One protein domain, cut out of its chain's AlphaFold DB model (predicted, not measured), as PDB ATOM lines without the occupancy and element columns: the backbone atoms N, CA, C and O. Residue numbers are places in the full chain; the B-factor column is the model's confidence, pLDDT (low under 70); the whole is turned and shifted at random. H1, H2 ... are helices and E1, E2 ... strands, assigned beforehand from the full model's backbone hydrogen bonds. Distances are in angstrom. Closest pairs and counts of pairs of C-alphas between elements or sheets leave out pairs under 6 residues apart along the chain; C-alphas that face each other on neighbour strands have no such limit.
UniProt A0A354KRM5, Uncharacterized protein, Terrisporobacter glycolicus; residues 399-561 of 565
ATOM      1  N   VAL A 399     140.989 130.401 161.565       97.25
ATOM      2  CA  VAL A 399     142.158 131.101 161.033       97.25
ATOM      3  C   VAL A 399     141.739 131.903 159.806       97.25
ATOM      4  O   VAL A 399     141.187 131.342 158.875       97.25
ATOM      5  N   ILE A 400     142.024 133.198 159.767       97.19
ATOM      6  CA  ILE A 400     141.856 134.041 158.574       97.19
ATOM      7  C   ILE A 400     143.200 134.652 158.185       97.19
ATOM      8  O   ILE A 400     144.137 134.663 158.987       97.19
ATOM      9  N   LYS A 401     143.323 135.141 156.955       97.31
ATOM     10  CA  LYS A 401     144.599 135.601 156.402       97.31
ATOM     11  C   LYS A 401     144.482 136.979 155.776       97.31
ATOM     12  O   LYS A 401     143.480 137.293 155.145       97.31
ATOM     13  N   VAL A 402     145.540 137.770 155.902       97.62
ATOM     14  CA  VAL A 402     145.719 139.015 155.152       97.62
ATOM     15  C   VAL A 402     146.837 138.788 154.146       97.62
ATOM     16  O   VAL A 402     148.003 138.660 154.533       97.62
ATOM     17  N   THR A 403     146.477 138.694 152.867       94.81
ATOM     18  CA  THR A 403     147.357 138.189 151.800       94.81
ATOM     19  C   THR A 403     147.565 139.229 150.700       94.81
ATOM     20  O   THR A 403     146.870 140.246 150.615       94.81
ATOM     21  N   THR A 404     148.562 139.015 149.842       93.12
ATOM     22  CA  THR A 404     148.742 139.812 148.613       93.12
ATOM     23  C   THR A 404     147.837 139.346 147.470       93.12
ATOM     24  O   THR A 404     147.721 140.054 146.473       93.12
ATOM     25  N   THR A 405     147.212 138.171 147.603       92.25
ATOM     26  CA  THR A 405     146.345 137.542 146.595       92.25
ATOM     27  C   THR A 405     144.889 137.979 146.694       92.25
ATOM     28  O   THR A 405     144.198 137.981 145.674       92.25
ATOM     29  N   ALA A 406     144.420 138.378 147.879       91.62
ATOM     30  CA  ALA A 406     143.085 138.937 148.058       91.62
ATOM     31  C   ALA A 406     142.937 140.283 147.322       91.62
ATOM     32  O   ALA A 406     143.759 141.187 147.476       91.62
ATOM     33  N   ILE A 407     141.880 140.408 146.514       89.06
ATOM     34  CA  ILE A 407     141.620 141.590 145.670       89.06
ATOM     35  C   ILE A 407     140.891 142.687 146.464       89.06
ATOM     36  O   ILE A 407     141.130 143.874 146.241       89.06
ATOM     37  N   ASP A 408     140.019 142.296 147.393       92.81
ATOM     38  CA  ASP A 408     139.232 143.175 148.258       92.81
ATOM     39  C   ASP A 408     138.945 142.508 149.621       92.81
ATOM     40  O   ASP A 408     139.496 141.451 149.932       92.81
ATOM     41  N   ASP A 409     138.104 143.147 150.438       94.38
ATOM     42  CA  ASP A 409     137.704 142.678 151.771       94.38
ATOM     43  C   ASP A 409     136.281 142.092 151.794       94.38
ATOM     44  O   ASP A 409     135.628 142.053 152.836       94.38
ATOM     45  N   SER A 410     135.761 141.644 150.645       92.31
ATOM     46  CA  SER A 410     134.394 141.111 150.534       92.31
ATOM     47  C   SER A 410     134.239 139.670 151.044       92.31
ATOM     48  O   SER A 410     133.134 139.118 151.020       92.31
ATOM     49  N   ALA A 411     135.329 139.046 151.504       88.44
ATOM     50  CA  ALA A 411     135.324 137.679 151.997       88.44
ATOM     51  C   ALA A 411     134.430 137.514 153.240       88.44
ATOM     52  O   ALA A 411     134.482 138.281 154.203       88.44
ATOM     53  N   ILE A 412     133.620 136.455 153.232       90.38
ATOM     54  CA  ILE A 412     132.800 136.060 154.380       90.38
ATOM     55  C   ILE A 412     133.719 135.473 155.454       90.38
ATOM     56  O   ILE A 412     134.573 134.645 155.140       90.38
ATOM     57  N   PHE A 413     133.517 135.864 156.716       91.38
ATOM     58  CA  PHE A 413     134.272 135.322 157.845       91.38
ATOM     59  C   PHE A 413     134.050 133.808 157.982       91.38
ATOM     60  O   PHE A 413     132.967 133.348 158.350       91.38
ATOM     61  N   GLN A 414     135.090 133.037 157.672       92.19
ATOM     62  CA  GLN A 414     135.146 131.579 157.780       92.19
ATOM     63  C   GLN A 414     136.611 131.120 157.812       92.19
ATOM     64  O   GLN A 414     137.516 131.904 157.525       92.19
ATOM     65  N   ASP A 415     136.855 129.849 158.132       94.00
ATOM     66  CA  ASP A 415     138.219 129.314 158.188       94.00
ATOM     67  C   ASP A 415     138.932 129.414 156.828       94.00
ATOM     68  O   ASP A 415     138.379 129.087 155.777       94.00
ATOM     69  N   ASN A 416     140.177 129.880 156.867       94.75
ATOM     70  CA  ASN A 416     141.046 130.251 155.753       94.75
ATOM     71  C   ASN A 416     140.521 131.367 154.830       94.75
ATOM     72  O   ASN A 416     141.017 131.493 153.710       94.75
ATOM     73  N   ALA A 417     139.560 132.191 155.268       95.38
ATOM     74  CA  ALA A 417     139.167 133.383 154.515       95.38
ATOM     75  C   ALA A 417     140.361 134.337 154.322       95.38
ATOM     76  O   ALA A 417     141.141 134.563 155.251       95.38
ATOM     77  N   GLU A 418     140.494 134.893 153.116       97.62
ATOM     78  CA  GLU A 418     141.554 135.836 152.753       97.62
ATOM     79  C   GLU A 418     140.988 137.248 152.591       97.62
ATOM     80  O   GLU A 418     139.975 137.443 151.922       97.62
ATOM     81  N   TYR A 419     141.679 138.224 153.169       97.94
ATOM     82  CA  TYR A 419     141.337 139.643 153.137       97.94
ATOM     83  C   TYR A 419     142.495 140.453 152.553       97.94
ATOM     84  O   TYR A 419     143.670 140.090 152.700       97.94
ATOM     85  N   ASN A 420     142.175 141.565 151.892       96.69
ATOM     86  CA  ASN A 420     143.176 142.472 151.348       96.69
ATOM     87  C   ASN A 420     143.730 143.417 152.427       96.69
ATOM     88  O   ASN A 420     144.910 143.755 152.382       96.69
ATOM     89  N   THR A 421     142.928 143.833 153.402       97.44
ATOM     90  CA  THR A 421     143.356 144.706 154.500       97.44
ATOM     91  C   THR A 421     143.164 144.026 155.853       97.44
ATOM     92  O   THR A 421     142.283 143.183 156.039       97.44
ATOM     93  N   LEU A 422     143.996 144.389 156.829       97.62
ATOM     94  CA  LEU A 422     143.837 143.935 158.208       97.62
ATOM     95  C   LEU A 422     142.597 144.559 158.854       97.62
ATOM     96  O   LEU A 422     141.905 143.865 159.595       97.62
ATOM     97  N   GLN A 423     142.272 145.821 158.555       97.25
ATOM     98  CA  GLN A 423     141.040 146.421 159.076       97.25
ATOM     99  C   GLN A 423     139.798 145.695 158.540       97.25
ATOM    100  O   GLN A 423     138.932 145.345 159.332       97.25
ATOM    101  N   GLY A 424     139.748 145.373 157.242       96.31
ATOM    102  CA  GLY A 424     138.659 144.590 156.655       96.31
ATOM    103  C   GLY A 424     138.547 143.184 157.252       96.31
ATOM    104  O   GLY A 424     137.448 142.732 157.570       96.31
ATOM    105  N   ALA A 425     139.684 142.525 157.505       97.06
ATOM    106  CA  ALA A 425     139.708 141.255 158.228       97.06
ATOM    107  C   ALA A 425     139.121 141.392 159.640       97.06
ATOM    108  O   ALA A 425     138.297 140.572 160.030       97.06
ATOM    109  N   ILE A 426     139.497 142.429 160.397       97.38
ATOM    110  CA  ILE A 426     138.975 142.688 161.750       97.38
ATOM    111  C   ILE A 426     137.476 143.003 161.721       97.38
ATOM    112  O   ILE A 426     136.736 142.463 162.540       97.38
ATOM    113  N   ASP A 427     137.022 143.818 160.770       95.56
ATOM    114  CA  ASP A 427     135.616 144.216 160.627       95.56
ATOM    115  C   ASP A 427     134.703 143.027 160.283       95.56
ATOM    116  O   ASP A 427     133.513 143.040 160.602       95.56
ATOM    117  N   SER A 428     135.259 141.974 159.672       94.12
ATOM    118  CA  SER A 428     134.537 140.730 159.386       94.12
ATOM    119  C   SER A 428     134.286 139.859 160.627       94.12
ATOM    120  O   SER A 428     133.410 138.990 160.609       94.12
ATOM    121  N   ILE A 429     135.048 140.068 161.707       93.38
ATOM    122  CA  ILE A 429     135.031 139.203 162.889       93.38
ATOM    123  C   ILE A 429     133.814 139.529 163.769       93.38
ATOM    124  O   ILE A 429     133.591 140.690 164.127       93.38
ATOM    125  N   PRO A 430     133.048 138.518 164.222       91.81
ATOM    126  CA  PRO A 430     131.999 138.723 165.216       91.81
ATOM    127  C   PRO A 430     132.538 139.334 166.517       91.81
ATOM    128  O   PRO A 430     133.523 138.868 167.086       91.81
ATOM    129  N   THR A 431     131.845 140.331 167.063       90.06
ATOM    130  CA  THR A 431     132.269 141.009 168.303       90.06
ATOM    131  C   THR A 431     132.184 140.125 169.550       90.06
ATOM    132  O   THR A 431     132.887 140.372 170.526       90.06
ATOM    133  N   ASN A 432     131.369 139.065 169.551       90.88
ATOM    134  CA  ASN A 432     131.375 138.041 170.600       90.88
ATOM    135  C   ASN A 432     131.849 136.706 170.027       90.88
ATOM    136  O   ASN A 432     131.146 136.073 169.243       90.88
ATOM    137  N   LEU A 433     133.030 136.275 170.465       91.12
ATOM    138  CA  LEU A 433     133.700 135.075 169.977       91.12
ATOM    139  C   LEU A 433     133.221 133.781 170.653       91.12
ATOM    140  O   LEU A 433     133.652 132.708 170.256       91.12
ATOM    141  N   ASN A 434     132.333 133.860 171.652       89.25
ATOM    142  CA  ASN A 434     131.661 132.709 172.275       89.25
ATOM    143  C   ASN A 434     132.589 131.559 172.741       89.25
ATOM    144  O   ASN A 434     132.278 130.378 172.613       89.25
ATOM    145  N   GLY A 435     133.734 131.915 173.309       90.56
ATOM    146  CA  GLY A 435     134.759 131.022 173.848       90.56
ATOM    147  C   GLY A 435     135.903 130.735 172.879       90.56
ATOM    148  O   GLY A 435     136.932 130.215 173.308       90.56
ATOM    149  N   SER A 436     135.748 131.098 171.609       93.12
ATOM    150  CA  SER A 436     136.603 130.628 170.521       93.12
ATOM    151  C   SER A 436     137.803 131.534 170.270       93.12
ATOM    152  O   SER A 436     137.837 132.709 170.663       93.12
ATOM    153  N   LEU A 437     138.809 130.965 169.609       95.69
ATOM    154  CA  LEU A 437     140.000 131.660 169.148       95.69
ATOM    155  C   LEU A 437     139.874 132.016 167.663       95.69
ATOM    156  O   LEU A 437     139.753 131.143 166.810       95.69
ATOM    157  N   VAL A 438     140.013 133.297 167.342       97.38
ATOM    158  CA  VAL A 438     140.226 133.758 165.969       97.38
ATOM    159  C   VAL A 438     141.688 134.139 165.802       97.38
ATOM    160  O   VAL A 438     142.220 134.921 166.587       97.38
ATOM    161  N   THR A 439     142.349 133.586 164.790       98.00
ATOM    162  CA  THR A 439     143.736 133.912 164.446       98.00
ATOM    163  C   THR A 439     143.786 134.579 163.080       98.00
ATOM    164  O   THR A 439     143.425 133.963 162.087       98.00
ATOM    165  N   ILE A 440     144.290 135.805 163.011       98.25
ATOM    166  CA  ILE A 440     144.629 136.482 161.762       98.25
ATOM    167  C   ILE A 440     146.105 136.216 161.459       98.25
ATOM    168  O   ILE A 440     146.973 136.574 162.254       98.25
ATOM    169  N   GLN A 441     146.407 135.597 160.322       97.12
ATOM    170  CA  GLN A 441     147.767 135.440 159.806       97.12
ATOM    171  C   GLN A 441     148.072 136.567 158.822       97.12
ATOM    172  O   GLN A 441     147.402 136.707 157.800       97.12
ATOM    173  N   LEU A 442     149.086 137.375 159.119       97.06
ATOM    174  CA  LEU A 442     149.532 138.434 158.220       97.06
ATOM    175  C   LEU A 442     150.651 137.900 157.326       97.06
ATOM    176  O   LEU A 442     151.711 137.520 157.829       97.06
ATOM    177  N   GLU A 443     150.428 137.887 156.013       92.75
ATOM    178  CA  GLU A 443     151.401 137.446 154.996       92.75
ATOM    179  C   GLU A 443     152.023 138.630 154.228       92.75
ATOM    180  O   GLU A 443     152.863 138.438 153.350       92.75
ATOM    181  N   LYS A 444     151.619 139.865 154.554       93.75
ATOM    182  CA  LYS A 444     152.151 141.103 153.972       93.75
ATOM    183  C   LYS A 444     152.221 142.235 154.990       93.75
ATOM    184  O   LYS A 444     151.531 142.209 156.007       93.75
ATOM    185  N   ASP A 445     153.020 143.247 154.662       95.38
ATOM    186  CA  ASP A 445     153.045 144.517 155.385       95.38
ATOM    187  C   ASP A 445     151.674 145.197 155.381       95.38
ATOM    188  O   ASP A 445     150.990 145.251 154.355       95.38
ATOM    189  N   ILE A 446     151.325 145.785 156.520       96.50
ATOM    190  CA  ILE A 446     150.069 146.506 156.738       96.50
ATOM    191  C   ILE A 446     150.359 148.003 156.647       96.50
ATOM    192  O   ILE A 446     151.313 148.478 157.262       96.50
ATOM    193  N   ARG A 447     149.588 148.761 155.862       94.25
ATOM    194  CA  ARG A 447     149.834 150.200 155.601       94.25
ATOM    195  C   ARG A 447     148.673 151.103 156.017       94.25
ATOM    196  O   ARG A 447     148.733 152.310 155.790       94.25
ATOM    197  N   GLU A 448     147.657 150.521 156.623       95.38
ATOM    198  CA  GLU A 448     146.455 151.150 157.141       95.38
ATOM    199  C   GLU A 448     146.469 151.210 158.672       95.38
ATOM    200  O   GLU A 448     147.065 150.356 159.332       95.38
ATOM    201  N   ASP A 449     145.805 152.223 159.231       95.12
ATOM    202  CA  ASP A 449     145.556 152.304 160.669       95.12
ATOM    203  C   ASP A 449     144.564 151.216 161.097       95.12
ATOM    204  O   ASP A 449     143.600 150.925 160.388       95.12
ATOM    205  N   ILE A 450     144.800 150.638 162.272       97.12
ATOM    206  CA  ILE A 450     144.069 149.486 162.790       97.12
ATOM    207  C   ILE A 450     143.287 149.875 164.038       97.12
ATOM    208  O   ILE A 450     143.862 150.329 165.028       97.12
ATOM    209  N   LEU A 451     141.982 149.620 164.024       97.00
ATOM    210  CA  LEU A 451     141.081 149.733 165.162       97.00
ATOM    211  C   LEU A 451     140.486 148.363 165.494       97.00
ATOM    212  O   LEU A 451     139.664 147.825 164.757       97.00
ATOM    213  N   ILE A 452     140.844 147.839 166.665       97.69
ATOM    214  CA  ILE A 452     140.236 146.638 167.242       97.69
ATOM    215  C   ILE A 452     139.279 147.077 168.338       97.69
ATOM    216  O   ILE A 452     139.714 147.606 169.371       97.69
ATOM    217  N   ARG A 453     137.979 146.846 168.134       95.56
ATOM    218  CA  ARG A 453     136.949 147.291 169.071       95.56
ATOM    219  C   ARG A 453     135.852 146.266 169.318       95.56
ATOM    220  O   ARG A 453     135.346 145.657 168.387       95.56
ATOM    221  N   GLY A 454     135.421 146.161 170.574       94.31
ATOM    222  CA  GLY A 454     134.220 145.417 170.954       94.31
ATOM    223  C   GLY A 454     134.373 143.898 170.980       94.31
ATOM    224  O   GLY A 454     133.382 143.212 171.212       94.31
ATOM    225  N   ILE A 455     135.580 143.363 170.779       94.25
ATOM    226  CA  ILE A 455     135.842 141.926 170.858       94.25
ATOM    227  C   ILE A 455     135.655 141.457 172.303       94.25
ATOM    228  O   ILE A 455     136.224 142.002 173.255       94.25
ATOM    229  N   SER A 456     134.846 140.419 172.463       93.56
ATOM    230  CA  SER A 456     134.387 139.879 173.738       93.56
ATOM    231  C   SER A 456     134.244 138.362 173.672       93.56
ATOM    232  O   SER A 456     134.235 137.764 172.597       93.56
ATOM    233  N   GLY A 457     134.161 137.721 174.836       90.56
ATOM    234  CA  GLY A 457     133.785 136.312 174.940       90.56
ATOM    235  C   GLY A 457     134.800 135.296 174.413       90.56
ATOM    236  O   GLY A 457     134.525 134.121 174.549       90.56
ATOM    237  N   GLY A 458     135.960 135.682 173.875       93.38
ATOM    238  CA  GLY A 458     137.000 134.759 173.389       93.38
ATOM    239  C   GLY A 458     138.341 135.459 173.150       93.38
ATOM    240  O   GLY A 458     138.662 136.426 173.848       93.38
ATOM    241  N   SER A 459     139.135 134.968 172.191       95.75
ATOM    242  CA  SER A 459     140.476 135.502 171.891       95.75
ATOM    243  C   SER A 459     140.648 135.867 170.416       95.75
ATOM    244  O   SER A 459     140.301 135.078 169.546       95.75
ATOM    245  N   LEU A 460     141.249 137.025 170.145       97.62
ATOM    246  CA  LEU A 460     141.723 137.435 168.827       97.62
ATOM    247  C   LEU A 460     143.252 137.494 168.831       97.62
ATOM    248  O   LEU A 460     143.847 138.314 169.539       97.62
ATOM    249  N   TYR A 461     143.883 136.632 168.041       97.94
ATOM    250  CA  TYR A 461     145.325 136.615 167.824       97.94
ATOM    251  C   TYR A 461     145.661 137.171 166.449       97.94
ATOM    252  O   TYR A 461     145.046 136.800 165.458       97.94
ATOM    253  N   ILE A 462     146.657 138.044 166.386       98.25
ATOM    254  CA  ILE A 462     147.187 138.611 165.151       98.25
ATOM    255  C   ILE A 462     148.642 138.162 165.053       98.25
ATOM    256  O   ILE A 462     149.502 138.629 165.800       98.25
ATOM    257  N   ASN A 463     148.901 137.216 164.158       97.31
ATOM    258  CA  ASN A 463     150.202 136.597 163.957       97.31
ATOM    259  C   ASN A 463     150.913 137.269 162.782       97.31
ATOM    260  O   ASN A 463     150.489 137.146 161.632       97.31
ATOM    261  N   LEU A 464     152.014 137.953 163.075       95.50
ATOM    262  CA  LEU A 464     152.883 138.573 162.084       95.50
ATOM    263  C   LEU A 464     153.870 137.505 161.602       95.50
ATOM    264  O   LEU A 464     154.680 137.016 162.397       95.50
ATOM    265  N   SER A 465     153.807 137.133 160.317       86.44
ATOM    266  CA  SER A 465     154.812 136.246 159.715       86.44
ATOM    267  C   SER A 465     156.216 136.877 159.725       86.44
ATOM    268  O   SER A 465     156.397 138.034 160.123       86.44
ATOM    269  N   SER A 466     157.241 136.095 159.359       79.62
ATOM    270  CA  SER A 466     158.618 136.592 159.280       79.62
ATOM    271  C   SER A 466     158.679 137.797 158.342       79.62
ATOM    272  O   SER A 466     158.258 137.688 157.195       79.62
ATOM    273  N   ASP A 467     159.208 138.912 158.843       78.81
ATOM    274  CA  ASP A 467     159.402 140.184 158.131       78.81
ATOM    275  C   ASP A 467     158.156 141.061 157.893       78.81
ATOM    276  O   ASP A 467     158.259 142.076 157.211       78.81
ATOM    277  N   VAL A 468     157.003 140.764 158.509       91.94
ATOM    278  CA  VAL A 468     155.833 141.665 158.440       91.94
ATOM    279  C   VAL A 468     155.956 142.842 159.410       91.94
ATOM    280  O   VAL A 468     156.178 142.667 160.615       91.94
ATOM    281  N   THR A 469     155.737 144.051 158.883       94.88
ATOM    282  CA  THR A 469     155.637 145.306 159.641       94.88
ATOM    283  C   THR A 469     154.253 145.942 159.489       94.88
ATOM    284  O   THR A 469     153.681 146.000 158.399       94.88
ATOM    285  N   ILE A 470     153.718 146.460 160.595       96.44
ATOM    286  CA  ILE A 470     152.520 147.302 160.609       96.44
ATOM    287  C   ILE A 470     152.966 148.768 160.562       96.44
ATOM    288  O   ILE A 470     153.556 149.273 161.515       96.44
ATOM    289  N   TYR A 471     152.700 149.441 159.441       95.00
ATOM    290  CA  TYR A 471     153.015 150.854 159.192       95.00
ATOM    291  C   TYR A 471     151.855 151.817 159.471       95.00
ATOM    292  O   TYR A 471     151.984 153.026 159.243       95.00
ATOM    293  N   GLY A 472     150.719 151.298 159.927       93.31
ATOM    294  CA  GLY A 472     149.643 152.098 160.492       93.31
ATOM    295  C   GLY A 472     149.668 152.081 162.010       93.31
ATOM    296  O   GLY A 472     150.329 151.255 162.646       93.31
ATOM    297  N   ASN A 473     148.960 153.033 162.594       93.50
ATOM    298  CA  ASN A 473     148.784 153.099 164.028       93.50
ATOM    299  C   ASN A 473     147.872 151.965 164.507       93.50
ATOM    300  O   ASN A 473     146.999 151.514 163.768       93.50
ATOM    301  N   VAL A 474     148.031 151.525 165.754       96.69
ATOM    302  CA  VAL A 474     147.214 150.439 166.317       96.69
ATOM    303  C   VAL A 474     146.441 150.937 167.528       96.69
ATOM    304  O   VAL A 474     147.019 151.288 168.553       96.69
ATOM    305  N   MET A 475     145.118 150.900 167.446       95.81
ATOM    306  CA  MET A 475     144.222 151.242 168.540       95.81
ATOM    307  C   MET A 475     143.400 150.023 168.956       95.81
ATOM    308  O   MET A 475     142.613 149.483 168.183       95.81
ATOM    309  N   VAL A 476     143.549 149.607 170.211       97.44
ATOM    310  CA  VAL A 476     142.765 148.529 170.820       97.44
ATOM    311  C   VAL A 476     141.861 149.138 171.881       97.44
ATOM    312  O   VAL A 476     142.339 149.609 172.913       97.44
ATOM    313  N   ARG A 477     140.552 149.166 171.619       95.00
ATOM    314  CA  ARG A 477     139.586 149.897 172.441       95.00
ATOM    315  C   ARG A 477     138.339 149.087 172.798       95.00
ATOM    316  O   ARG A 477     137.778 148.423 171.949       95.00
ATOM    317  N   ASP A 478     137.837 149.217 174.023       95.88
ATOM    318  CA  ASP A 478     136.549 148.640 174.452       95.88
ATOM    319  C   ASP A 478     136.465 147.103 174.260       95.88
ATOM    320  O   ASP A 478     135.435 146.583 173.829       95.88
ATOM    321  N   ASN A 479     137.546 146.363 174.545       95.81
ATOM    322  CA  ASN A 479     137.590 144.902 174.392       95.81
ATOM    323  C   ASN A 479     137.602 144.189 175.754       95.81
ATOM    324  O   ASN A 479     138.475 144.423 176.595       95.81
ATOM    325  N   SER A 480     136.665 143.264 175.962       94.38
ATOM    326  CA  SER A 480     136.660 142.362 177.125       94.38
ATOM    327  C   SER A 480     137.251 140.984 176.813       94.38
ATOM    328  O   SER A 480     137.582 140.236 177.729       94.38
ATOM    329  N   GLY A 481     137.402 140.649 175.527       93.19
ATOM    330  CA  GLY A 481     138.132 139.476 175.055       93.19
ATOM    331  C   GLY A 481     139.648 139.675 175.097       93.19
ATOM    332  O   GLY A 481     140.154 140.778 175.319       93.19
ATOM    333  N   ARG A 482     140.389 138.588 174.871       96.12
ATOM    334  CA  ARG A 482     141.854 138.610 174.829       96.12
ATOM    335  C   ARG A 482     142.326 139.055 173.449       96.12
ATOM    336  O   ARG A 482     142.051 138.364 172.475       96.12
ATOM    337  N   ILE A 483     143.084 140.141 173.370       98.12
ATOM    338  CA  ILE A 483     143.736 140.572 172.128       98.12
ATOM    339  C   ILE A 483     145.229 140.286 172.249       98.12
ATOM    340  O   ILE A 483     145.853 140.669 173.240       98.12
ATOM    341  N   ALA A 484     145.821 139.608 171.273       97.75
ATOM    342  CA  ALA A 484     147.258 139.372 171.275       97.75
ATOM    343  C   ALA A 484     147.862 139.552 169.888       97.75
ATOM    344  O   ALA A 484     147.403 138.965 168.917       97.75
ATOM    345  N   PHE A 485     148.938 140.322 169.825       97.94
ATOM    346  CA  PHE A 485     149.806 140.413 168.668       97.94
ATOM    347  C   PHE A 485     151.029 139.531 168.918       97.94
ATOM    348  O   PHE A 485     151.758 139.724 169.899       97.94
ATOM    349  N   TYR A 486     151.254 138.567 168.034       97.25
ATOM    350  CA  TYR A 486     152.392 137.660 168.075       97.25
ATOM    351  C   TYR A 486     153.313 137.936 166.896       97.25
ATOM    352  O   TYR A 486     152.957 137.709 165.744       97.25
ATOM    353  N   GLY A 487     154.505 138.426 167.203       94.44
ATOM    354  CA  GLY A 487     155.580 138.614 166.249       94.44
ATOM    355  C   GLY A 487     156.510 137.415 166.159       94.44
ATOM    356  O   GLY A 487     156.484 136.487 166.978       94.44
ATOM    357  N   THR A 488     157.374 137.477 165.156       92.81
ATOM    358  CA  THR A 488     158.388 136.471 164.864       92.81
ATOM    359  C   THR A 488     159.743 136.890 165.445       92.81
ATOM    360  O   THR A 488     160.031 138.079 165.614       92.81
ATOM    361  N   LYS A 489     160.586 135.903 165.775       92.19
ATOM    362  CA  LYS A 489     161.978 136.105 166.195       92.19
ATOM    363  C   LYS A 489     162.954 135.681 165.099       92.19
ATOM    364  O   LYS A 489     162.674 134.724 164.381       92.19
ATOM    365  N   ASP A 490     164.105 136.341 165.019       91.31
ATOM    366  CA  ASP A 490     165.245 135.862 164.237       91.31
ATOM    367  C   ASP A 490     165.880 134.606 164.867       91.31
ATOM    368  O   ASP A 490     165.526 134.158 165.963       91.31
ATOM    369  N   THR A 491     166.875 134.045 164.179       92.56
ATOM    370  CA  THR A 491     167.661 132.895 164.654       92.56
ATOM    371  C   THR A 491     168.448 133.171 165.940       92.56
ATOM    372  O   THR A 491     168.832 132.224 166.625       92.56
ATOM    373  N   ASN A 492     168.660 134.441 166.299       91.38
ATOM    374  CA  ASN A 492     169.319 134.868 167.533       91.38
ATOM    375  C   ASN A 492     168.320 135.111 168.683       91.38
ATOM    376  O   ASN A 492     168.728 135.457 169.792       91.38
ATOM    377  N   GLY A 493     167.018 134.928 168.443       89.31
ATOM    378  CA  GLY A 493     165.958 135.139 169.422       89.31
ATOM    379  C   GLY A 493     165.495 136.594 169.579       89.31
ATOM    380  O   GLY A 493     164.718 136.866 170.499       89.31
ATOM    381  N   ASN A 494     165.925 137.513 168.712       91.69
ATOM    382  CA  ASN A 494     165.467 138.904 168.692       91.69
ATOM    383  C   ASN A 494     164.133 139.022 167.953       91.69
ATOM    384  O   ASN A 494     163.972 138.432 166.891       91.69
ATOM    385  N   ALA A 495     163.198 139.820 168.470       92.19
ATOM    386  CA  ALA A 495     161.994 140.187 167.725       92.19
ATOM    387  C   ALA A 495     162.347 140.903 166.412       92.19
ATOM    388  O   ALA A 495     163.144 141.846 166.427       92.19
ATOM    389  N   ILE A 496     161.718 140.486 165.313       92.69
ATOM    390  CA  ILE A 496     161.884 141.085 163.975       92.69
ATOM    391  C   ILE A 496     160.592 141.667 163.397       92.69
ATOM    392  O   ILE A 496     160.652 142.442 162.449       92.69
ATOM    393  N   SER A 497     159.434 141.337 163.971       94.38
ATOM    394  CA  SER A 497     158.160 141.960 163.604       94.38
ATOM    395  C   SER A 497     158.027 143.335 164.254       94.38
ATOM    396  O   SER A 497     158.385 143.498 165.425       94.38
ATOM    397  N   ASN A 498     157.491 144.315 163.523       93.69
ATOM    398  CA  ASN A 498     157.498 145.711 163.966       93.69
ATOM    399  C   ASN A 498     156.127 146.390 163.826       93.69
ATOM    400  O   ASN A 498     155.351 146.071 162.927       93.69
ATOM    401  N   ILE A 499     155.869 147.369 164.691       94.75
ATOM    402  CA  ILE A 499     154.830 148.391 164.532       94.75
ATOM    403  C   ILE A 499     155.557 149.736 164.423       94.75
ATOM    404  O   ILE A 499     156.132 150.207 165.408       94.75
ATOM    405  N   ILE A 500     155.588 150.306 163.215       91.81
ATOM    406  CA  ILE A 500     156.323 151.531 162.854       91.81
ATOM    407  C   ILE A 500     155.381 152.438 162.056       91.81
ATOM    408  O   ILE A 500     155.441 152.469 160.823       91.81
ATOM    409  N   PRO A 501     154.459 153.152 162.715       88.62
ATOM    410  CA  PRO A 501     153.452 153.893 161.994       88.62
ATOM    411  C   PRO A 501     154.029 155.127 161.296       88.62
ATOM    412  O   PRO A 501     154.958 155.791 161.768       88.62
ATOM    413  N   ASN A 502     153.461 155.454 160.134       84.62
ATOM    414  CA  ASN A 502     153.893 156.607 159.338       84.62
ATOM    415  C   ASN A 502     153.526 157.956 159.983       84.62
ATOM    416  O   ASN A 502     154.187 158.964 159.715       84.62
ATOM    417  N   SER A 503     152.511 157.969 160.839       85.31
ATOM    418  CA  SER A 503     152.047 159.084 161.672       85.31
ATOM    419  C   SER A 503     151.872 158.589 163.112       85.31
ATOM    420  O   SER A 503     152.132 157.424 163.381       85.31
ATOM    421  N   MET A 504     151.480 159.460 164.040       86.12
ATOM    422  CA  MET A 504     151.113 159.082 165.410       86.12
ATOM    423  C   MET A 504     149.640 159.446 165.646       86.12
ATOM    424  O   MET A 504     149.167 160.445 165.099       86.12
ATOM    425  N   ILE A 505     148.917 158.679 166.467       86.25
ATOM    426  CA  ILE A 505     147.560 159.026 166.920       86.25
ATOM    427  C   ILE A 505     147.667 160.011 168.083       86.25
ATOM    428  O   ILE A 505     148.286 159.687 169.096       86.25
ATOM    429  N   ASP A 506     147.016 161.171 167.982       84.56
ATOM    430  CA  ASP A 506     146.819 162.068 169.123       84.56
ATOM    431  C   ASP A 506     145.627 161.613 169.978       84.56
ATOM    432  O   ASP A 506     144.472 161.638 169.541       84.56
ATOM    433  N   ILE A 507     145.905 161.210 171.220       81.31
ATOM    434  CA  ILE A 507     144.891 160.917 172.233       81.31
ATOM    435  C   ILE A 507     145.169 161.726 173.495       81.31
ATOM    436  O   ILE A 507     146.106 161.457 174.244       81.31
ATOM    437  N   VAL A 508     144.279 162.683 173.781       75.75
ATOM    438  CA  VAL A 508     144.363 163.558 174.965       75.75
ATOM    439  C   VAL A 508     145.693 164.337 174.985       75.75
ATOM    440  O   VAL A 508     146.375 164.403 176.009       75.75
ATOM    441  N   ASN A 509     146.053 164.946 173.847       75.50
ATOM    442  CA  ASN A 509     147.304 165.685 173.628       75.50
ATOM    443  C   ASN A 509     148.555 164.806 173.809       75.50
ATOM    444  O   ASN A 509     149.563 165.245 174.372       75.50
ATOM    445  N   ARG A 510     148.471 163.536 173.408       76.25
ATOM    446  CA  ARG A 510     149.582 162.579 173.446       76.25
ATOM    447  C   ARG A 510     149.620 161.837 172.129       76.25
ATOM    448  O   ARG A 510     148.734 161.039 171.840       76.25
ATOM    449  N   GLU A 511     150.674 162.074 171.371       82.88
ATOM    450  CA  GLU A 511     150.916 161.395 170.108       82.88
ATOM    451  C   GLU A 511     151.582 160.035 170.361       82.88
ATOM    452  O   GLU A 511     152.604 159.936 171.055       82.88
ATOM    453  N   CYS A 512     150.957 158.973 169.853       87.25
ATOM    454  CA  CYS A 512     151.364 157.602 170.115       87.25
ATOM    455  C   CYS A 512     151.121 156.636 168.951       87.25
ATOM    456  O   CYS A 512     150.219 156.823 168.143       87.25
ATOM    457  N   SER A 513     151.951 155.593 168.889       90.44
ATOM    458  CA  SER A 513     151.907 154.568 167.836       90.44
ATOM    459  C   SER A 513     150.861 153.493 168.127       90.44
ATOM    460  O   SER A 513     150.044 153.135 167.275       90.44
ATOM    461  N   VAL A 514     150.854 153.017 169.374       94.69
ATOM    462  CA  VAL A 514     149.909 152.017 169.862       94.69
ATOM    463  C   VAL A 514     149.144 152.557 171.059       94.69
ATOM    464  O   VAL A 514     149.737 153.021 172.034       94.69
ATOM    465  N   VAL A 515     147.824 152.424 171.019       95.00
ATOM    466  CA  VAL A 515     146.917 152.803 172.103       95.00
ATOM    467  C   VAL A 515     146.146 151.585 172.565       95.00
ATOM    468  O   VAL A 515     145.518 150.894 171.766       95.00
ATOM    469  N   VAL A 516     146.105 151.386 173.878       96.19
ATOM    470  CA  VAL A 516     145.188 150.456 174.528       96.19
ATOM    471  C   VAL A 516     144.267 151.228 175.471       96.19
ATOM    472  O   VAL A 516     144.728 151.878 176.407       96.19
ATOM    473  N   GLN A 517     142.959 151.156 175.235       94.75
ATOM    474  CA  GLN A 517     141.942 151.876 176.003       94.75
ATOM    475  C   GLN A 517     140.772 150.950 176.357       94.75
ATOM    476  O   GLN A 517     140.368 150.117 175.547       94.75
ATOM    477  N   THR A 518     140.215 151.070 177.562       95.31
ATOM    478  CA  THR A 518     139.086 150.253 178.053       95.31
ATOM    479  C   THR A 518     139.190 148.757 177.687       95.31
ATOM    480  O   THR A 518     138.208 148.145 177.269       95.31
ATOM    481  N   SER A 519     140.388 148.163 177.747       95.75
ATOM    482  CA  SER A 519     140.624 146.787 177.281       95.75
ATOM    483  C   SER A 519     141.314 145.933 178.343       95.75
ATOM    484  O   SER A 519     142.347 146.314 178.895       95.75
ATOM    485  N   GLN A 520     140.738 144.768 178.651       89.56
ATOM    486  CA  GLN A 520     141.126 143.993 179.839       89.56
ATOM    487  C   GLN A 520     142.414 143.186 179.671       89.56
ATOM    488  O   GLN A 520     143.129 142.980 180.652       89.56
ATOM    489  N   PHE A 521     142.703 142.723 178.453       93.94
ATOM    490  CA  PHE A 521     143.902 141.950 178.160       93.94
ATOM    491  C   PHE A 521     144.359 142.197 176.724       93.94
ATOM    492  O   PHE A 521     143.813 141.618 175.782       93.94
ATOM    493  N   VAL A 522     145.398 143.014 176.569       97.69
ATOM    494  CA  VAL A 522     146.090 143.207 175.293       97.69
ATOM    495  C   VAL A 522     147.540 142.788 175.458       97.69
ATOM    496  O   VAL A 522     148.209 143.242 176.380       97.69
ATOM    497  N   MET A 523     148.033 141.903 174.599       97.44
ATOM    498  CA  MET A 523     149.410 141.419 174.647       97.44
ATOM    499  C   MET A 523     150.147 141.729 173.351       97.44
ATOM    500  O   MET A 523     149.630 141.496 172.266       97.44
ATOM    501  N   PHE A 524     151.390 142.169 173.480       97.25
ATOM    502  CA  PHE A 524     152.352 142.283 172.394       97.25
ATOM    503  C   PHE A 524     153.528 141.368 172.723       97.25
ATOM    504  O   PHE A 524     154.249 141.582 173.701       97.25
ATOM    505  N   SER A 525     153.690 140.308 171.938       96.19
ATOM    506  CA  SER A 525     154.716 139.293 172.146       96.19
ATOM    507  C   SER A 525     155.663 139.258 170.960       96.19
ATOM    508  O   SER A 525     155.224 138.997 169.848       96.19
ATOM    509  N   ASN A 526     156.963 139.419 171.194       95.06
ATOM    510  CA  ASN A 526     158.011 139.365 170.166       95.06
ATOM    511  C   ASN A 526     157.820 140.389 169.036       95.06
ATOM    512  O   ASN A 526     158.100 140.098 167.878       95.06
ATOM    513  N   ILE A 527     157.328 141.578 169.378       94.69
ATOM    514  CA  ILE A 527     157.111 142.683 168.441       94.69
ATOM    515  C   ILE A 527     157.867 143.900 168.949       94.69
ATOM    516  O   ILE A 527     157.837 144.196 170.145       94.69
ATOM    517  N   ASN A 528     158.532 144.606 168.044       93.69
ATOM    518  CA  ASN A 528     159.112 145.906 168.328       93.69
ATOM    519  C   ASN A 528     158.077 147.004 168.046       93.69
ATOM    520  O   ASN A 528     157.451 147.008 166.990       93.69
ATOM    521  N   ILE A 529     157.891 147.933 168.979       93.81
ATOM    522  CA  ILE A 529     156.946 149.048 168.850       93.81
ATOM    523  C   ILE A 529     157.740 150.346 168.831       93.81
ATOM    524  O   ILE A 529     158.483 150.627 169.775       93.81
ATOM    525  N   TYR A 530     157.561 151.135 167.776       90.12
ATOM    526  CA  TYR A 530     158.291 152.375 167.550       90.12
ATOM    527  C   TYR A 530     157.342 153.571 167.567       90.12
ATOM    528  O   TYR A 530     156.255 153.530 166.990       90.12
ATOM    529  N   GLY A 531     157.755 154.636 168.248       84.88
ATOM    530  CA  GLY A 531     157.213 155.977 168.091       84.88
ATOM    531  C   GLY A 531     158.109 156.825 167.179       84.88
ATOM    532  O   GLY A 531     159.210 156.421 166.802       84.88
ATOM    533  N   LYS A 532     157.646 158.023 166.814       78.06
ATOM    534  CA  LYS A 532     158.381 158.973 165.958       78.06
ATOM    535  C   LYS A 532     158.986 160.106 166.784       78.06
ATOM    536  O   LYS A 532     158.735 160.240 167.977       78.06
ATOM    537  N   VAL A 533     159.777 160.945 166.128       69.56
ATOM    538  CA  VAL A 533     160.126 162.274 166.644       69.56
ATOM    539  C   VAL A 533     159.049 163.267 166.216       69.56
ATOM    540  O   VAL A 533     158.606 163.233 165.062       69.56
ATOM    541  N   HIS A 534     158.660 164.170 167.113       64.38
ATOM    542  CA  HIS A 534     157.722 165.229 166.776       64.38
ATOM    543  C   HIS A 534     158.289 166.200 165.752       64.38
ATOM    544  O   HIS A 534     159.328 166.823 165.961       64.38
ATOM    545  N   ALA A 535     157.560 166.361 164.643       58.59
ATOM    546  CA  ALA A 535     158.018 167.106 163.471       58.59
ATOM    547  C   ALA A 535     158.319 168.597 163.731       58.59
ATOM    548  O   ALA A 535     158.993 169.220 162.914       58.59
ATOM    549  N   THR A 536     157.820 169.187 164.824       62.53
ATOM    550  CA  THR A 536     157.916 170.633 165.090       62.53
ATOM    551  C   THR A 536     158.626 171.001 166.390       62.53
ATOM    552  O   THR A 536     159.180 172.096 166.447       62.53
ATOM    553  N   ASN A 537     158.648 170.146 167.419       63.25
ATOM    554  CA  ASN A 537     159.242 170.491 168.722       63.25
ATOM    555  C   ASN A 537     160.350 169.530 169.206       63.25
ATOM    556  O   ASN A 537     160.910 169.780 170.269       63.25
ATOM    557  N   ASN A 538     160.718 168.495 168.432       58.69
ATOM    558  CA  ASN A 538     161.695 167.466 168.827       58.69
ATOM    559  C   ASN A 538     161.346 166.705 170.132       58.69
ATOM    560  O   ASN A 538     162.226 166.059 170.703       58.69
ATOM    561  N   ASP A 539     160.092 166.737 170.598       62.62
ATOM    562  CA  ASP A 539     159.662 165.933 171.746       62.62
ATOM    563  C   ASP A 539     159.521 164.441 171.386       62.62
ATOM    564  O   ASP A 539     159.340 164.052 170.224       62.62
ATOM    565  N   TYR A 540     159.620 163.599 172.419       57.69
ATOM    566  CA  TYR A 540     159.512 162.143 172.328       57.69
ATOM    567  C   TYR A 540     158.045 161.699 172.269       57.69
ATOM    568  O   TYR A 540     157.274 161.993 173.185       57.69
ATOM    569  N   TYR A 541     157.672 160.933 171.240       67.50
ATOM    570  CA  TYR A 541     156.367 160.279 171.181       67.50
ATOM    571  C   TYR A 541     156.316 158.993 171.999       67.50
ATOM    572  O   TYR A 541     157.325 158.338 172.275       67.50
ATOM    573  N   TYR A 542     155.107 158.620 172.417       75.44
ATOM    574  CA  TYR A 542     154.892 157.383 173.154       75.44
ATOM    575  C   TYR A 542     154.717 156.236 172.158       75.44
ATOM    576  O   TYR A 542     153.753 156.203 171.403       75.44
ATOM    577  N   ALA A 543     155.611 155.249 172.163       87.00
ATOM    578  CA  ALA A 543     155.425 154.080 171.299       87.00
ATOM    579  C   ALA A 543     154.164 153.279 171.696       87.00
ATOM    580  O   ALA A 543     153.434 152.788 170.844       87.00
ATOM    581  N   LEU A 544     153.882 153.186 172.999       90.69
ATOM    582  CA  LEU A 544     152.731 152.477 173.554       90.69
ATOM    583  C   LEU A 544     152.107 153.298 174.686       90.69
ATOM    584  O   LEU A 544     152.800 153.697 175.623       90.69
ATOM    585  N   LEU A 545     150.794 153.502 174.622       90.19
ATOM    586  CA  LEU A 545     150.007 154.199 175.632       90.19
ATOM    587  C   LEU A 545     148.856 153.300 176.111       90.19
ATOM    588  O   LEU A 545     148.058 152.832 175.307       90.19
ATOM    589  N   SER A 546     148.755 153.081 177.425       91.75
ATOM    590  CA  SER A 546     147.623 152.387 178.058       91.75
ATOM    591  C   SER A 546     146.797 153.377 178.882       91.75
ATOM    592  O   SER A 546     147.359 154.119 179.692       91.75
ATOM    593  N   LEU A 547     145.481 153.404 178.676       91.50
ATOM    594  CA  LEU A 547     144.536 154.338 179.297       91.50
ATOM    595  C   LEU A 547     143.358 153.600 179.946       91.50
ATOM    596  O   LEU A 547     143.112 152.422 179.681       91.50
ATOM    597  N   ASP A 548     142.613 154.316 180.790       91.44
ATOM    598  CA  ASP A 548     141.299 153.915 181.318       91.44
ATOM    599  C   ASP A 548     141.256 152.514 181.952       91.44
ATOM    600  O   ASP A 548     140.334 151.731 181.733       91.44
ATOM    601  N   GLY A 549     142.284 152.188 182.745       85.94
ATOM    602  CA  GLY A 549     142.369 150.919 183.476       85.94
ATOM    603  C   GLY A 549     142.689 149.698 182.607       85.94
ATOM    604  O   GLY A 549     142.455 148.572 183.042       85.94
ATOM    605  N   SER A 550     143.211 149.905 181.396       93.94
ATOM    606  CA  SER A 550     143.579 148.811 180.492       93.94
ATOM    607  C   SER A 550     144.869 148.100 180.891       93.94
ATOM    608  O   SER A 550     145.816 148.727 181.378       93.94
ATOM    609  N   ASN A 551     144.952 146.802 180.584       92.06
ATOM    610  CA  ASN A 551     146.172 146.015 180.765       92.06
ATOM    611  C   ASN A 551     146.834 145.731 179.414       92.06
ATOM    612  O   ASN A 551     146.319 144.952 178.608       92.06
ATOM    613  N   ALA A 552     148.003 146.334 179.208       93.12
ATOM    614  CA  ALA A 552     148.888 146.036 178.093       93.12
ATOM    615  C   ALA A 552     150.092 145.227 178.600       93.12
ATOM    616  O   ALA A 552     150.906 145.719 179.382       93.12
ATOM    617  N   TYR A 553     150.201 143.978 178.160       95.06
ATOM    618  CA  TYR A 553     151.323 143.092 178.438       95.06
ATOM    619  C   TYR A 553     152.309 143.155 177.281       95.06
ATOM    620  O   TYR A 553     151.937 142.963 176.126       95.06
ATOM    621  N   PHE A 554     153.579 143.375 177.589       94.69
ATOM    622  CA  PHE A 554     154.639 143.415 176.594       94.69
ATOM    623  C   PHE A 554     155.728 142.407 176.953       94.69
ATOM    624  O   PHE A 554     156.176 142.363 178.100       94.69
ATOM    625  N   GLY A 555     156.169 141.599 175.989       93.00
ATOM    626  CA  GLY A 555     157.234 140.623 176.211       93.00
ATOM    627  C   GLY A 555     157.977 140.247 174.935       93.00
ATOM    628  O   GLY A 555     157.379 140.082 173.882       93.00
ATOM    629  N   GLY A 556     159.296 140.079 175.025       89.06
ATOM    630  CA  GLY A 556     160.103 139.500 173.945       89.06
ATOM    631  C   GLY A 556     160.440 140.415 172.760       89.06
ATOM    632  O   GLY A 556     161.035 139.910 171.814       89.06
ATOM    633  N   GLY A 557     160.109 141.712 172.802       90.56
ATOM    634  CA  GLY A 557     160.515 142.719 171.805       90.56
ATOM    635  C   GLY A 557     161.093 143.995 172.432       90.56
ATOM    636  O   GLY A 557     161.461 143.993 173.609       90.56
ATOM    637  N   LYS A 558     161.170 145.087 171.659       91.75
ATOM    638  CA  LYS A 558     161.600 146.425 172.123       91.75
ATOM    639  C   LYS A 558     160.482 147.469 172.026       91.75
ATOM    640  O   LYS A 558     159.685 147.433 171.099       91.75
ATOM    641  N   ILE A 559     160.453 148.420 172.957       89.75
ATOM    642  CA  ILE A 559     159.622 149.629 172.867       89.75
ATOM    643  C   ILE A 559     160.574 150.814 172.710       89.75
ATOM    644  O   ILE A 559     161.383 151.069 173.602       89.75
ATOM    645  N   THR A 560     160.476 151.526 171.591       86.19
ATOM    646  CA  THR A 560     161.351 152.649 171.240       86.19
ATOM    647  C   THR A 560     160.493 153.898 171.065       86.19
ATOM    648  O   THR A 560     159.668 153.947 170.165       86.19
ATOM    649  N   GLY A 561     160.642 154.905 171.930       71.69
ATOM    650  CA  GLY A 561     159.793 156.109 171.899       71.69
ATOM    651  C   GLY A 561     159.984 156.986 170.656       71.69
ATOM    652  O   GLY A 561     159.015 157.477 170.093       71.69
TER     653      GLY A 561
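What this domain is: This is residues 399 to 561 of the 565 residues of an uncharacterized protein of Terrisporobacter glycolicus (UniProt A0A354KRM5). A chain with little regular structure is wound in stacked turns, a solenoid with walls of parallel sheets E1 E2 E4 E6 E9 E12, E3 E5 E8 E11 and E7 E10; H1 packs on E1 and E3. Of 163 printed residues, 64 are in named elements, E1, H1, then E2 to E12; the whole is mostly strand and compact, radius of gyration of the C-alphas 15.2 A, spans 46 by 34 by 31 A.

How they stand to each other: In the twisted largest sheet, N 440 of E2, residues 437 to 442, and O 461 of E4, residues 459 to 464, are within hydrogen-bond range, 2.7 A. E1, residues 399 to 402, H1, residues 422 to 427, and E2 form a strand-helix-strand unit, a helix between parallel neighbours, its crossover right-handed. In H1 every O i to N i+4 pair is within range.

Where its parts are: E4 spans 16.1 A. E1 begins at C-alpha 399 (142.158, 131.101, 161.033); E12, residues 552 to 555, ends at C-alpha 555 (157.234, 140.623, 176.211).

The domain as a whole: The printed part has no cut; the link E1 to H1 is long; residues 533 to 541 are under pLDDT 70.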